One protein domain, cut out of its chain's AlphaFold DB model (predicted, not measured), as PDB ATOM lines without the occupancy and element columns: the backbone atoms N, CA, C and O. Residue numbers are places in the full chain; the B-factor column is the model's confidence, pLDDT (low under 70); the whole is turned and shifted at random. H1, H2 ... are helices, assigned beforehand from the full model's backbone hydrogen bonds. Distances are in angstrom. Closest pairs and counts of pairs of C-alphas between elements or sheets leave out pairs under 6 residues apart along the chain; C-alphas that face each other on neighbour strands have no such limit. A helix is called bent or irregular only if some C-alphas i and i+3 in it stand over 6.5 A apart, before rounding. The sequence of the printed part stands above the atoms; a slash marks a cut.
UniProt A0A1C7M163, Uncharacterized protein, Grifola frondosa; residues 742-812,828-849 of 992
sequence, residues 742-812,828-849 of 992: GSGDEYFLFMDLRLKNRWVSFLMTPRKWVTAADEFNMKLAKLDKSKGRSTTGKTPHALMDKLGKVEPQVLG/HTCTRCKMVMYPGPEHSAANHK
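This is residues 742 to 812 and 828 to 849 of the 992 residues of an uncharacterized protein of Grifola frondosa (UniProt A0A1C7M163). Two helices, H2 and H3, meet near their first residues to make an L, and H1 packs on H2 in the opening between the two arms. A stretch of 22 residues with no named element, 828 to 849, lies towards the end of the long axis away from Gly 788 and lengthens the outline there. The 93 printed residues include three named helices, H1, H2 and H3 in chain order, and no named strand; the class is all helix. The whole is elongated, spanning 50 by 27 by 23 A, yet only just compact, close to loose, with a radius of gyration of the C-alphas of 14.4 A.

The printed part begins at Gly 742. H1 is residues 745 to 756, from C-alpha 745 at (188.980, 200.339, 197.697), and measures 16.4 A from first to last C-alpha. A short link of 9 residues leads to H2, residues 766 to 786, the longest helix, 30.3 A from first to last C-alpha. A second short link of 9 residues leads to H3, residues 796 to 812, which is 25.0 A long and ends with C-alpha 812 at (194.465, 223.698, 197.914). H3 is neither bent nor irregular, but only just: C-alphas 805 and 808 are 6.5 A apart. After the cut, the printed part ends with C-alpha 849 at (217.087, 223.908, 195.277).

H1 and H2 touch, and their closest C-alphas, those of Glu 746 and Leu 780, are 7.3 A apart. They stand at a steep tilt of 51 degrees and run opposite ways; H2 touches H1 with residues 776 to 780 alone. H2 and H3 touch between residues 769 to 773 of H2 and 796 to 800 of H3 alone, the closest C-alphas being those of Trp 769 and Pro 796 at 5.1 A. Their lines are about perpendicular, at 86 degrees. H1 and H3 are near each other, with 9 pairs of C-alphas within 10 A. In H1 and H2 every O i to N i+4 pair is within hydrogen-bond range; in H3, 11 of 13 are.

The two C-alphas farthest apart, those of Gly 788 and His 843, are 50.7 A apart. Residues 813 to 827 are cut out, and the C-alphas of Gly 812 and His 828 across the cut are 12.0 A apart. No link between helices is long. The C-alphas of residues 828 to 849 lie 10 to 25 A from the mean of the C-alphas. The mean pLDDT of the printed part is 85.5, and residue 812 is the one printed residue under 70.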
ATOM      1  N   GLY A 742     194.311 202.851 191.802       84.19
ATOM      2  CA  GLY A 742     193.026 203.129 191.169       84.19
ATOM      3  C   GLY A 742     192.078 203.992 192.009       84.19
ATOM      4  O   GLY A 742     192.492 204.834 192.817       84.19
ATOM      5  N   SER A 743     190.782 203.808 191.781       82.38
ATOM      6  CA  SER A 743     189.684 204.402 192.550       82.38
ATOM      7  C   SER A 743     189.147 203.414 193.603       82.38
ATOM      8  O   SER A 743     189.661 202.305 193.755       82.38
ATOM      9  N   GLY A 744     188.130 203.822 194.370       88.62
ATOM     10  CA  GLY A 744     187.444 202.938 195.318       88.62
ATOM     11  C   GLY A 744     188.361 202.373 196.407       88.62
ATOM     12  O   GLY A 744     189.077 203.119 197.073       88.62
ATOM     13  N   ASP A 745     188.320 201.052 196.594       87.44
ATOM     14  CA  ASP A 745     188.980 200.339 197.697       87.44
ATOM     15  C   ASP A 745     190.483 200.644 197.831       87.44
ATOM     16  O   ASP A 745     190.961 200.895 198.937       87.44
ATOM     17  N   GLU A 746     191.226 200.682 196.719       90.31
ATOM     18  CA  GLU A 746     192.660 201.002 196.740       90.31
ATOM     19  C   GLU A 746     192.927 202.451 197.168       90.31
ATOM     20  O   GLU A 746     193.914 202.735 197.849       90.31
ATOM     21  N   TYR A 747     192.047 203.377 196.772       91.88
ATOM     22  CA  TYR A 747     192.162 204.792 197.113       91.88
ATOM     23  C   TYR A 747     191.881 205.037 198.595       91.88
ATOM     24  O   TYR A 747     192.659 205.731 199.248       91.88
ATOM     25  N   PHE A 748     190.820 204.443 199.147       92.19
ATOM     26  CA  PHE A 748     190.519 204.579 200.573       92.19
ATOM     27  C   PHE A 748     191.611 203.937 201.434       92.19
ATOM     28  O   PHE A 748     192.134 204.601 202.326       92.19
ATOM     29  N   LEU A 749     192.079 202.731 201.081       93.12
ATOM     30  CA  LEU A 749     193.216 202.099 201.755       93.12
ATOM     31  C   LEU A 749     194.487 202.971 201.702       93.12
ATOM     32  O   LEU A 749     195.201 203.075 202.701       93.12
ATOM     33  N   PHE A 750     194.765 203.623 200.567       94.38
ATOM     34  CA  PHE A 750     195.887 204.558 200.432       94.38
ATOM     35  C   PHE A 750     195.731 205.784 201.343       94.38
ATOM     36  O   PHE A 750     196.703 206.202 201.969       94.38
ATOM     37  N   MET A 751     194.524 206.345 201.450       92.88
ATOM     38  CA  MET A 751     194.248 207.507 202.299       92.88
ATOM     39  C   MET A 751     194.305 207.166 203.797       92.88
ATOM     40  O   MET A 751     194.893 207.932 204.564       92.88
ATOM     41  N   ASP A 752     193.802 205.999 204.205       92.12
ATOM     42  CA  ASP A 752     193.898 205.495 205.582       92.12
ATOM     43  C   ASP A 752     195.355 205.241 205.991       92.12
ATOM     44  O   ASP A 752     195.793 205.637 207.074       92.12
ATOM     45  N   LEU A 753     196.140 204.616 205.105       92.62
ATOM     46  CA  LEU A 753     197.581 204.427 205.289       92.62
ATOM     47  C   LEU A 753     198.323 205.763 205.358       92.62
ATOM     48  O   LEU A 753     199.124 205.962 206.273       92.62
ATOM     49  N   ARG A 754     198.019 206.699 204.451       90.19
ATOM     50  CA  ARG A 754     198.582 208.054 204.449       90.19
ATOM     51  C   ARG A 754     198.323 208.770 205.772       90.19
ATOM     52  O   ARG A 754     199.245 209.388 206.302       90.19
ATOM     53  N   LEU A 755     197.104 208.682 206.304       88.50
ATOM     54  CA  LEU A 755     196.728 209.286 207.581       88.50
ATOM     55  C   LEU A 755     197.444 208.604 208.755       88.50
ATOM     56  O   LEU A 755     198.111 209.282 209.538       88.50
ATOM     57  N   LYS A 756     197.359 207.270 208.854       91.38
ATOM     58  CA  LYS A 756     197.957 206.489 209.948       91.38
ATOM     59  C   LYS A 756     199.472 206.676 210.027       91.38
ATOM     60  O   LYS A 756     200.011 206.927 211.103       91.38
ATOM     61  N   ASN A 757     200.149 206.554 208.890       88.88
ATOM     62  CA  ASN A 757     201.607 206.553 208.800       88.88
ATOM     63  C   ASN A 757     202.191 207.952 208.545       88.88
ATOM     64  O   ASN A 757     203.407 208.091 208.421       88.88
ATOM     65  N   ARG A 758     201.333 208.979 208.448       86.81
ATOM     66  CA  ARG A 758     201.694 210.373 208.147       86.81
ATOM     67  C   ARG A 758     202.573 210.488 206.894       86.81
ATOM     68  O   ARG A 758     203.602 211.163 206.906       86.81
ATOM     69  N   TRP A 759     202.177 209.817 205.808       88.06
ATOM     70  CA  TRP A 759     202.892 209.900 204.532       88.06
ATOM     71  C   TRP A 759     202.753 211.309 203.943       88.06
ATOM     72  O   TRP A 759     201.679 211.703 203.480       88.06
ATOM     73  N   VAL A 760     203.856 212.057 203.964       83.50
ATOM     74  CA  VAL A 760     203.966 213.395 203.376       83.50
ATOM     75  C   VAL A 760     205.193 213.438 202.472       83.50
ATOM     76  O   VAL A 760     206.259 212.988 202.893       83.50
ATOM     77  N   SER A 761     205.065 213.933 201.236       81.38
ATOM     78  CA  SER A 761     206.046 213.643 200.170       81.38
ATOM     79  C   SER A 761     207.488 214.017 200.522       81.38
ATOM     80  O   SER A 761     208.393 213.214 200.308       81.38
ATOM     81  N   PHE A 762     207.707 215.170 201.155       77.81
ATOM     82  CA  PHE A 762     209.035 215.640 201.568       77.81
ATOM     83  C   PHE A 762     209.680 214.852 202.727       77.81
ATOM     84  O   PHE A 762     210.842 215.085 203.051       77.81
ATOM     85  N   LEU A 763     208.958 213.914 203.353       83.25
ATOM     86  CA  LEU A 763     209.496 212.972 204.344       83.25
ATOM     87  C   LEU A 763     209.702 211.557 203.771       83.25
ATOM     88  O   LEU A 763     210.242 210.696 204.479       83.25
ATOM     89  N   MET A 764     209.293 211.305 202.522       84.56
ATOM     90  CA  MET A 764     209.333 209.996 201.865       84.56
ATOM     91  C   MET A 764     210.583 209.842 200.986       84.56
ATOM     92  O   MET A 764     210.625 210.257 199.827       84.56
ATOM     93  N   THR A 765     211.614 209.208 201.545       86.12
ATOM     94  CA  THR A 765     212.815 208.780 200.812       86.12
ATOM     95  C   THR A 765     212.518 207.561 199.922       86.12
ATOM     96  O   THR A 765     211.549 206.846 200.188       86.12
ATOM     97  N   PRO A 766     213.355 207.251 198.912       85.19
ATOM     98  CA  PRO A 766     213.224 206.041 198.089       85.19
ATOM     99  C   PRO A 766     212.981 204.751 198.886       85.19
ATOM    100  O   PRO A 766     212.048 204.012 198.598       85.19
ATOM    101  N   ARG A 767     213.744 204.525 199.961       87.50
ATOM    102  CA  ARG A 767     213.595 203.324 200.803       87.50
ATOM    103  C   ARG A 767     212.270 203.302 201.562       87.50
ATOM    104  O   ARG A 767     211.607 202.273 201.613       87.50
ATOM    105  N   LYS A 768     211.811 204.460 202.057       89.06
ATOM    106  CA  LYS A 768     210.471 204.592 202.657       89.06
ATOM    107  C   LYS A 768     209.353 204.316 201.653       89.06
ATOM    108  O   LYS A 768     208.306 203.838 202.072       89.06
ATOM    109  N   TRP A 769     209.546 204.597 200.362       89.06
ATOM    110  CA  TRP A 769     208.581 204.217 199.323       89.06
ATOM    111  C   TRP A 769     208.526 202.702 199.098       89.06
ATOM    112  O   TRP A 769     207.430 202.188 198.888       89.06
ATOM    113  N   VAL A 770     209.654 201.989 199.206       85.38
ATOM    114  CA  VAL A 770     209.681 200.513 199.208       85.38
ATOM    115  C   VAL A 770     208.897 199.980 200.412       85.38
ATOM    116  O   VAL A 770     207.857 199.357 200.225       85.38
ATOM    117  N   THR A 771     209.272 200.359 201.641       88.88
ATOM    118  CA  THR A 771     208.580 199.905 202.866       88.88
ATOM    119  C   THR A 771     207.087 200.271 202.888       88.88
ATOM    120  O   THR A 771     206.256 199.507 203.383       88.88
ATOM    121  N   ALA A 772     206.717 201.437 202.348       90.25
ATOM    122  CA  ALA A 772     205.322 201.859 202.226       90.25
ATOM    123  C   ALA A 772     204.540 201.022 201.205       90.25
ATOM    124  O   ALA A 772     203.371 200.721 201.452       90.25
ATOM    125  N   ALA A 773     205.167 200.631 200.090       89.56
ATOM    126  CA  ALA A 773     204.569 199.719 199.123       89.56
ATOM    127  C   ALA A 773     204.385 198.323 199.731       89.56
ATOM    128  O   ALA A 773     203.315 197.743 199.570       89.56
ATOM    129  N   ASP A 774     205.347 197.822 200.508       88.81
ATOM    130  CA  ASP A 774     205.232 196.531 201.194       88.81
ATOM    131  C   ASP A 774     204.080 196.517 202.216       88.81
ATOM    132  O   ASP A 774     203.259 195.594 202.220       88.81
ATOM    133  N   GLU A 775     203.942 197.562 203.045       92.75
ATOM    134  CA  GLU A 775     202.810 197.659 203.980       92.75
ATOM    135  C   GLU A 775     201.469 197.843 203.245       92.75
ATOM    136  O   GLU A 775     200.461 197.243 203.640       92.75
ATOM    137  N   PHE A 776     201.444 198.633 202.164       93.88
ATOM    138  CA  PHE A 776     200.263 198.797 201.313       93.88
ATOM    139  C   PHE A 776     199.839 197.459 200.700       93.88
ATOM    140  O   PHE A 776     198.689 197.055 200.855       93.88
ATOM    141  N   ASN A 777     200.775 196.729 200.096       92.94
ATOM    142  CA  ASN A 777     200.543 195.445 199.441       92.94
ATOM    143  C   ASN A 777     200.112 194.366 200.439       92.94
ATOM    144  O   ASN A 777     199.158 193.637 200.172       92.94
ATOM    145  N   MET A 778     200.720 194.312 201.631       92.44
ATOM    146  CA  MET A 778     200.272 193.422 202.709       92.44
ATOM    147  C   MET A 778     198.818 193.702 203.126       92.44
ATOM    148  O   MET A 778     198.084 192.766 203.458       92.44
ATOM    149  N   LYS A 779     198.389 194.970 203.169       92.69
ATOM    150  CA  LYS A 779     197.009 195.323 203.544       92.69
ATOM    151  C   LYS A 779     196.026 195.147 202.392       92.69
ATOM    152  O   LYS A 779     194.927 194.662 202.643       92.69
ATOM    153  N   LEU A 780     196.428 195.445 201.157       92.38
ATOM    154  CA  LEU A 780     195.630 195.188 199.960       92.38
ATOM    155  C   LEU A 780     195.364 193.682 199.819       92.38
ATOM    156  O   LEU A 780     194.210 193.284 199.724       92.38
ATOM    157  N   ALA A 781     196.388 192.838 199.992       90.81
ATOM    158  CA  ALA A 781     196.243 191.381 200.007       90.81
ATOM    159  C   ALA A 781     195.266 190.864 201.079       90.81
ATOM    160  O   ALA A 781     194.557 189.882 200.860       90.81
ATOM    161  N   LYS A 782     195.186 191.525 202.243       91.81
ATOM    162  CA  LYS A 782     194.195 191.203 203.286       91.81
ATOM    163  C   LYS A 782     192.788 191.683 202.902       91.81
ATOM    164  O   LYS A 782     191.824 190.951 203.125       91.81
ATOM    165  N   LEU A 783     192.675 192.871 202.305       90.00
ATOM    166  CA  LEU A 783     191.412 193.472 201.867       90.00
ATOM    167  C   LEU A 783     190.776 192.688 200.711       90.00
ATOM    168  O   LEU A 783     189.610 192.308 200.799       90.00
ATOM    169  N   ASP A 784     191.544 192.374 199.674       89.81
ATOM    170  CA  ASP A 784     191.098 191.579 198.528       89.81
ATOM    171  C   ASP A 784     190.732 190.154 198.932       89.81
ATOM    172  O   ASP A 784     189.663 189.672 198.557       89.81
ATOM    173  N   LYS A 785     191.546 189.505 199.779       90.31
ATOM    174  CA  LYS A 785     191.224 188.178 200.323       90.31
ATOM    175  C   LYS A 785     189.908 188.184 201.108       90.31
ATOM    176  O   LYS A 785     189.139 187.234 200.993       90.31
ATOM    177  N   SER A 786     189.608 189.256 201.852       88.50
ATOM    178  CA  SER A 786     188.309 189.430 202.531       88.50
ATOM    179  C   SER A 786     187.126 189.649 201.573       88.50
ATOM    180  O   SER A 786     185.979 189.456 201.963       88.50
ATOM    181  N   LYS A 787     187.406 190.013 200.314       86.69
ATOM    182  CA  LYS A 787     186.436 190.306 199.247       86.69
ATOM    183  C   LYS A 787     186.444 189.266 198.113       86.69
ATOM    184  O   LYS A 787     185.777 189.475 197.105       86.69
ATOM    185  N   GLY A 788     187.190 188.167 198.263       83.06
ATOM    186  CA  GLY A 788     187.295 187.093 197.268       83.06
ATOM    187  C   GLY A 788     188.020 187.474 195.969       83.06
ATOM    188  O   GLY A 788     187.789 186.834 194.948       83.06
ATOM    189  N   ARG A 789     188.862 188.517 195.977       81.94
ATOM    190  CA  ARG A 789     189.555 189.033 194.782       81.94
ATOM    191  C   ARG A 789     191.009 188.559 194.694       81.94
ATOM    192  O   ARG A 789     191.620 188.215 195.702       81.94
ATOM    193  N   SER A 790     191.566 188.600 193.482       80.12
ATOM    194  CA  SER A 790     193.008 188.458 193.245       80.12
ATOM    195  C   SER A 790     193.711 189.808 193.427       80.12
ATOM    196  O   SER A 790     193.248 190.816 192.896       80.12
ATOM    197  N   THR A 791     194.828 189.831 194.155       83.25
ATOM    198  CA  THR A 791     195.580 191.061 194.453       83.25
ATOM    199  C   THR A 791     196.666 191.321 193.425       83.25
ATOM    200  O   THR A 791     197.564 190.500 193.250       83.25
ATOM    201  N   THR A 792     196.663 192.518 192.836       85.31
ATOM    202  CA  THR A 792     197.845 193.044 192.139       85.31
ATOM    203  C   THR A 792     198.653 193.918 193.095       85.31
ATOM    204  O   THR A 792     198.194 194.987 193.498       85.31
ATOM    205  N   GLY A 793     199.859 193.475 193.461       84.88
ATOM    206  CA  GLY A 793     200.784 194.282 194.259       84.88
ATOM    207  C   GLY A 793     201.199 195.551 193.510       84.88
ATOM    208  O   GLY A 793     201.471 195.510 192.314       84.88
ATOM    209  N   LYS A 794     201.232 196.688 194.204       88.38
ATOM    210  CA  LYS A 794     201.590 198.000 193.661       88.38
ATOM    211  C   LYS A 794     203.077 198.281 193.824       88.38
ATOM    212  O   LYS A 794     203.695 197.911 194.821       88.38
ATOM    213  N   THR A 795     203.639 198.985 192.850       85.62
ATOM    214  CA  THR A 795     205.029 199.448 192.870       85.62
ATOM    215  C   THR A 795     205.211 200.667 193.790       85.62
ATOM    216  O   THR A 795     204.275 201.454 193.962       85.62
ATOM    217  N   PRO A 796     206.427 200.915 194.315       85.56
ATOM    218  CA  PRO A 796     206.753 202.147 195.045       85.56
ATOM    219  C   PRO A 796     206.441 203.434 194.258       85.56
ATOM    220  O   PRO A 796     205.972 204.422 194.824       85.56
ATOM    221  N   HIS A 797     206.628 203.401 192.933       83.06
ATOM    222  CA  HIS A 797     206.287 204.503 192.032       83.06
ATOM    223  C   HIS A 797     204.777 204.795 191.999       83.06
ATOM    224  O   HIS A 797     204.393 205.962 192.059       83.06
ATOM    225  N   ALA A 798     203.916 203.768 192.019       87.44
ATOM    226  CA  ALA A 798     202.461 203.939 192.056       87.44
ATOM    227  C   ALA A 798     201.986 204.728 193.292       87.44
ATOM    228  O   ALA A 798     201.098 205.579 193.187       87.44
ATOM    229  N   LEU A 799     202.592 204.472 194.459       90.75
ATOM    230  CA  LEU A 799     202.320 205.209 195.696       90.75
ATOM    231  C   LEU A 799     202.841 206.656 195.617       90.75
ATOM    232  O   LEU A 799     202.135 207.583 196.024       90.75
ATOM    233  N   MET A 800     204.042 206.857 195.065       87.81
ATOM    234  CA  MET A 800     204.658 208.177 194.890       87.81
ATOM    235  C   MET A 800     203.842 209.081 193.956       87.81
ATOM    236  O   MET A 800     203.529 210.218 194.315       87.81
ATOM    237  N   ASP A 801     203.425 208.570 192.794       86.88
ATOM    238  CA  ASP A 801     202.585 209.305 191.843       86.88
ATOM    239  C   ASP A 801     201.178 209.575 192.389       86.88
ATOM    240  O   ASP A 801     200.598 210.629 192.111       86.88
ATOM    241  N   LYS A 802     200.619 208.670 193.205       90.50
ATOM    242  CA  LYS A 802     199.336 208.916 193.879       90.50
ATOM    243  C   LYS A 802     199.460 210.026 194.923       90.50
ATOM    244  O   LYS A 802     198.612 210.918 194.941       90.50
ATOM    245  N   LEU A 803     200.522 210.034 195.737       89.19
ATOM    246  CA  LEU A 803     200.748 211.099 196.721       89.19
ATOM    247  C   LEU A 803     200.968 212.456 196.038       89.19
ATOM    248  O   LEU A 803     200.332 213.435 196.421       89.19
ATOM    249  N   GLY A 804     201.785 212.500 194.980       84.75
ATOM    250  CA  GLY A 804     202.043 213.717 194.202       84.75
ATOM    251  C   GLY A 804     200.802 214.309 193.519       84.75
ATOM    252  O   GLY A 804     200.757 215.513 193.274       84.75
ATOM    253  N   LYS A 805     199.770 213.494 193.252       86.19
ATOM    254  CA  LYS A 805     198.450 213.955 192.778       86.19
ATOM    255  C   LYS A 805     197.554 214.453 193.924       86.19
ATOM    256  O   LYS A 805     196.878 215.464 193.763       86.19
ATOM    257  N   VAL A 806     197.565 213.771 195.073       86.31
ATOM    258  CA  VAL A 806     196.696 214.070 196.230       86.31
ATOM    259  C   VAL A 806     197.160 215.295 197.028       86.31
ATOM    260  O   VAL A 806     196.330 216.087 197.470       86.31
ATOM    261  N   GLU A 807     198.464 215.501 197.232       85.12
ATOM    262  CA  GLU A 807     198.943 216.586 198.107       85.12
ATOM    263  C   GLU A 807     198.606 218.003 197.626       85.12
ATOM    264  O   GLU A 807     198.126 218.787 198.450       85.12
ATOM    265  N   PRO A 808     198.761 218.358 196.334       77.62
ATOM    266  CA  PRO A 808     198.336 219.666 195.840       77.62
ATOM    267  C   PRO A 808     196.828 219.905 196.004       77.62
ATOM    268  O   PRO A 808     196.421 221.036 196.261       77.62
ATOM    269  N   GLN A 809     196.009 218.850 195.904       79.94
ATOM    270  CA  GLN A 809     194.561 218.926 196.125       79.94
ATOM    271  C   GLN A 809     194.256 219.216 197.601       79.94
ATOM    272  O   GLN A 809     193.576 220.191 197.906       79.94
ATOM    273  N   VAL A 810     194.820 218.431 198.527       76.50
ATOM    274  CA  VAL A 810     194.623 218.621 199.977       76.50
ATOM    275  C   VAL A 810     195.097 220.008 200.427       76.50
ATOM    276  O   VAL A 810     194.360 220.707 201.119       76.50
ATOM    277  N   LEU A 811     196.281 220.453 199.992       70.62
ATOM    278  CA  LEU A 811     196.801 221.787 200.320       70.62
ATOM    279  C   LEU A 811     195.909 222.908 199.761       70.62
ATOM    280  O   LEU A 811     195.626 223.873 200.470       70.62
ATOM    281  N   GLY A 812     195.404 222.755 198.531       61.31
ATOM    282  CA  GLY A 812     194.465 223.698 197.914       61.31
ATOM    283  C   GLY A 812     193.083 223.757 198.580       61.31
ATOM    284  O   GLY A 812     192.388 224.760 198.432       61.31
ATOM    285  N   HIS A 828     204.567 224.507 194.159       79.50
ATOM    286  CA  HIS A 828     205.560 223.979 193.228       79.50
ATOM    287  C   HIS A 828     205.895 222.524 193.568       79.50
ATOM    288  O   HIS A 828     206.428 222.237 194.637       79.50
ATOM    289  N   THR A 829     205.611 221.619 192.633       84.81
ATOM    290  CA  THR A 829     205.886 220.180 192.746       84.81
ATOM    291  C   THR A 829     207.016 219.806 191.788       84.81
ATOM    292  O   THR A 829     207.056 220.286 190.654       84.81
ATOM    293  N   CYS A 830     207.958 218.972 192.228       85.81
ATOM    294  CA  CYS A 830     209.086 218.544 191.408       85.81
ATOM    295  C   CYS A 830     208.640 217.543 190.329       85.81
ATOM    296  O   CYS A 830     208.023 216.523 190.632       85.81
ATOM    297  N   THR A 831     209.014 217.778 189.069       85.19
ATOM    298  CA  THR A 831     208.649 216.905 187.936       85.19
ATOM    299  C   THR A 831     209.211 215.482 188.039       85.19
ATOM    300  O   THR A 831     208.582 214.552 187.531       85.19
ATOM    301  N   ARG A 832     210.364 215.307 188.702       88.12
ATOM    302  CA  ARG A 832     211.048 214.017 188.909       88.12
ATOM    303  C   ARG A 832     210.421 213.224 190.061       88.12
ATOM    304  O   ARG A 832     209.616 212.335 189.819       88.12
ATOM    305  N   CYS A 833     210.739 213.595 191.302       86.25
ATOM    306  CA  CYS A 833     210.361 212.877 192.529       86.25
ATOM    307  C   CYS A 833     208.920 213.107 193.021       86.25
ATOM    308  O   CYS A 833     208.555 212.597 194.075       86.25
ATOM    309  N   LYS A 834     208.133 213.941 192.329       86.00
ATOM    310  CA  LYS A 834     206.755 214.339 192.687       86.00
ATOM    311  C   LYS A 834     206.577 214.993 194.070       86.00
ATOM    312  O   LYS A 834     205.446 215.246 194.473       86.00
ATOM    313  N   MET A 835     207.661 215.314 194.781       84.56
ATOM    314  CA  MET A 835     207.603 216.017 196.066       84.56
ATOM    315  C   MET A 835     207.232 217.493 195.903       84.56
ATOM    316  O   MET A 835     207.611 218.139 194.920       84.56
ATOM    317  N   VAL A 836     206.583 218.056 196.924       83.75
ATOM    318  CA  VAL A 836     206.496 219.513 197.107       83.75
ATOM    319  C   VAL A 836     207.915 220.082 197.248       83.75
ATOM    320  O   VAL A 836     208.712 219.593 198.045       83.75
ATOM    321  N   MET A 837     208.248 221.113 196.467       82.88
ATOM    322  CA  MET A 837     209.609 221.654 196.395       82.88
ATOM    323  C   MET A 837     210.001 222.528 197.586       82.88
ATOM    324  O   MET A 837     211.174 222.549 197.936       82.88
ATOM    325  N   TYR A 838     209.064 223.272 198.177       84.06
ATOM    326  CA  TYR A 838     209.360 224.257 199.226       84.06
ATOM    327  C   TYR A 838     208.444 224.067 200.456       84.06
ATOM    328  O   TYR A 838     207.620 224.934 200.740       84.06
ATOM    329  N   PRO A 839     208.503 222.904 201.136       76.25
ATOM    330  CA  PRO A 839     207.642 222.586 202.280       76.25
ATOM    331  C   PRO A 839     208.048 223.266 203.596       76.25
ATOM    332  O   PRO A 839     207.246 223.307 204.524       76.25
ATOM    333  N   GLY A 840     209.291 223.743 203.711       74.69
ATOM    334  CA  GLY A 840     209.831 224.362 204.921       74.69
ATOM    335  C   GLY A 840     210.209 225.838 204.737       74.69
ATOM    336  O   GLY A 840     210.176 226.347 203.612       74.69
ATOM    337  N   PRO A 841     210.616 226.525 205.823       74.06
ATOM    338  CA  PRO A 841     211.101 227.907 205.770       74.06
ATOM    339  C   PRO A 841     212.343 228.044 204.880       74.06
ATOM    340  O   PRO A 841     212.951 227.051 204.466       74.06
ATOM    341  N   GLU A 842     212.728 229.281 204.570       74.38
ATOM    342  CA  GLU A 842     213.883 229.549 203.714       74.38
ATOM    343  C   GLU A 842     215.161 228.873 204.252       74.38
ATOM    344  O   GLU A 842     215.351 228.717 205.457       74.38
ATOM    345  N   HIS A 843     215.995 228.375 203.337       71.56
ATOM    346  CA  HIS A 843     217.171 227.533 203.611       71.56
ATOM    347  C   HIS A 843     216.929 226.178 204.322       71.56
ATOM    348  O   HIS A 843     217.899 225.463 204.571       71.56
ATOM    349  N   SER A 844     215.683 225.758 204.587       78.88
ATOM    350  CA  SER A 844     215.395 224.416 205.127       78.88
ATOM    351  C   SER A 844     215.951 223.292 204.242       78.88
ATOM    352  O   SER A 844     215.759 223.296 203.026       78.88
ATOM    353  N   ALA A 845     216.557 222.269 204.855       73.06
ATOM    354  CA  ALA A 845     217.071 221.085 204.158       73.06
ATOM    355  C   ALA A 845     215.977 220.235 203.473       73.06
ATOM    356  O   ALA A 845     216.287 219.426 202.603       73.06
ATOM    357  N   ALA A 846     214.699 220.433 203.826       72.50
ATOM    358  CA  ALA A 846     213.564 219.826 203.125       72.50
ATOM    359  C   ALA A 846     213.229 220.529 201.790       72.50
ATOM    360  O   ALA A 846     212.459 219.999 200.985       72.50
ATOM    361  N   ASN A 847     213.788 221.719 201.538       83.12
ATOM    362  CA  ASN A 847     213.510 222.493 200.336       83.12
ATOM    363  C   ASN A 847     214.427 222.079 199.179       83.12
ATOM    364  O   ASN A 847     215.655 222.112 199.258       83.12
ATOM    365  N   HIS A 848     213.814 221.761 198.045       84.25
ATOM    366  CA  HIS A 848     214.497 221.528 196.785       84.25
ATOM    367  C   HIS A 848     215.140 222.824 196.287       84.25
ATOM    368  O   HIS A 848     214.472 223.845 196.115       84.25
ATOM    369  N   LYS A 849     216.427 222.780 195.942       82.12
ATOM    370  CA  LYS A 849     217.087 223.908 195.277       82.12
ATOM    371  C   LYS A 849     216.449 224.147 193.900       82.12
ATOM    372  O   LYS A 849     216.253 223.208 193.130       82.12
TER     373      LYS A 849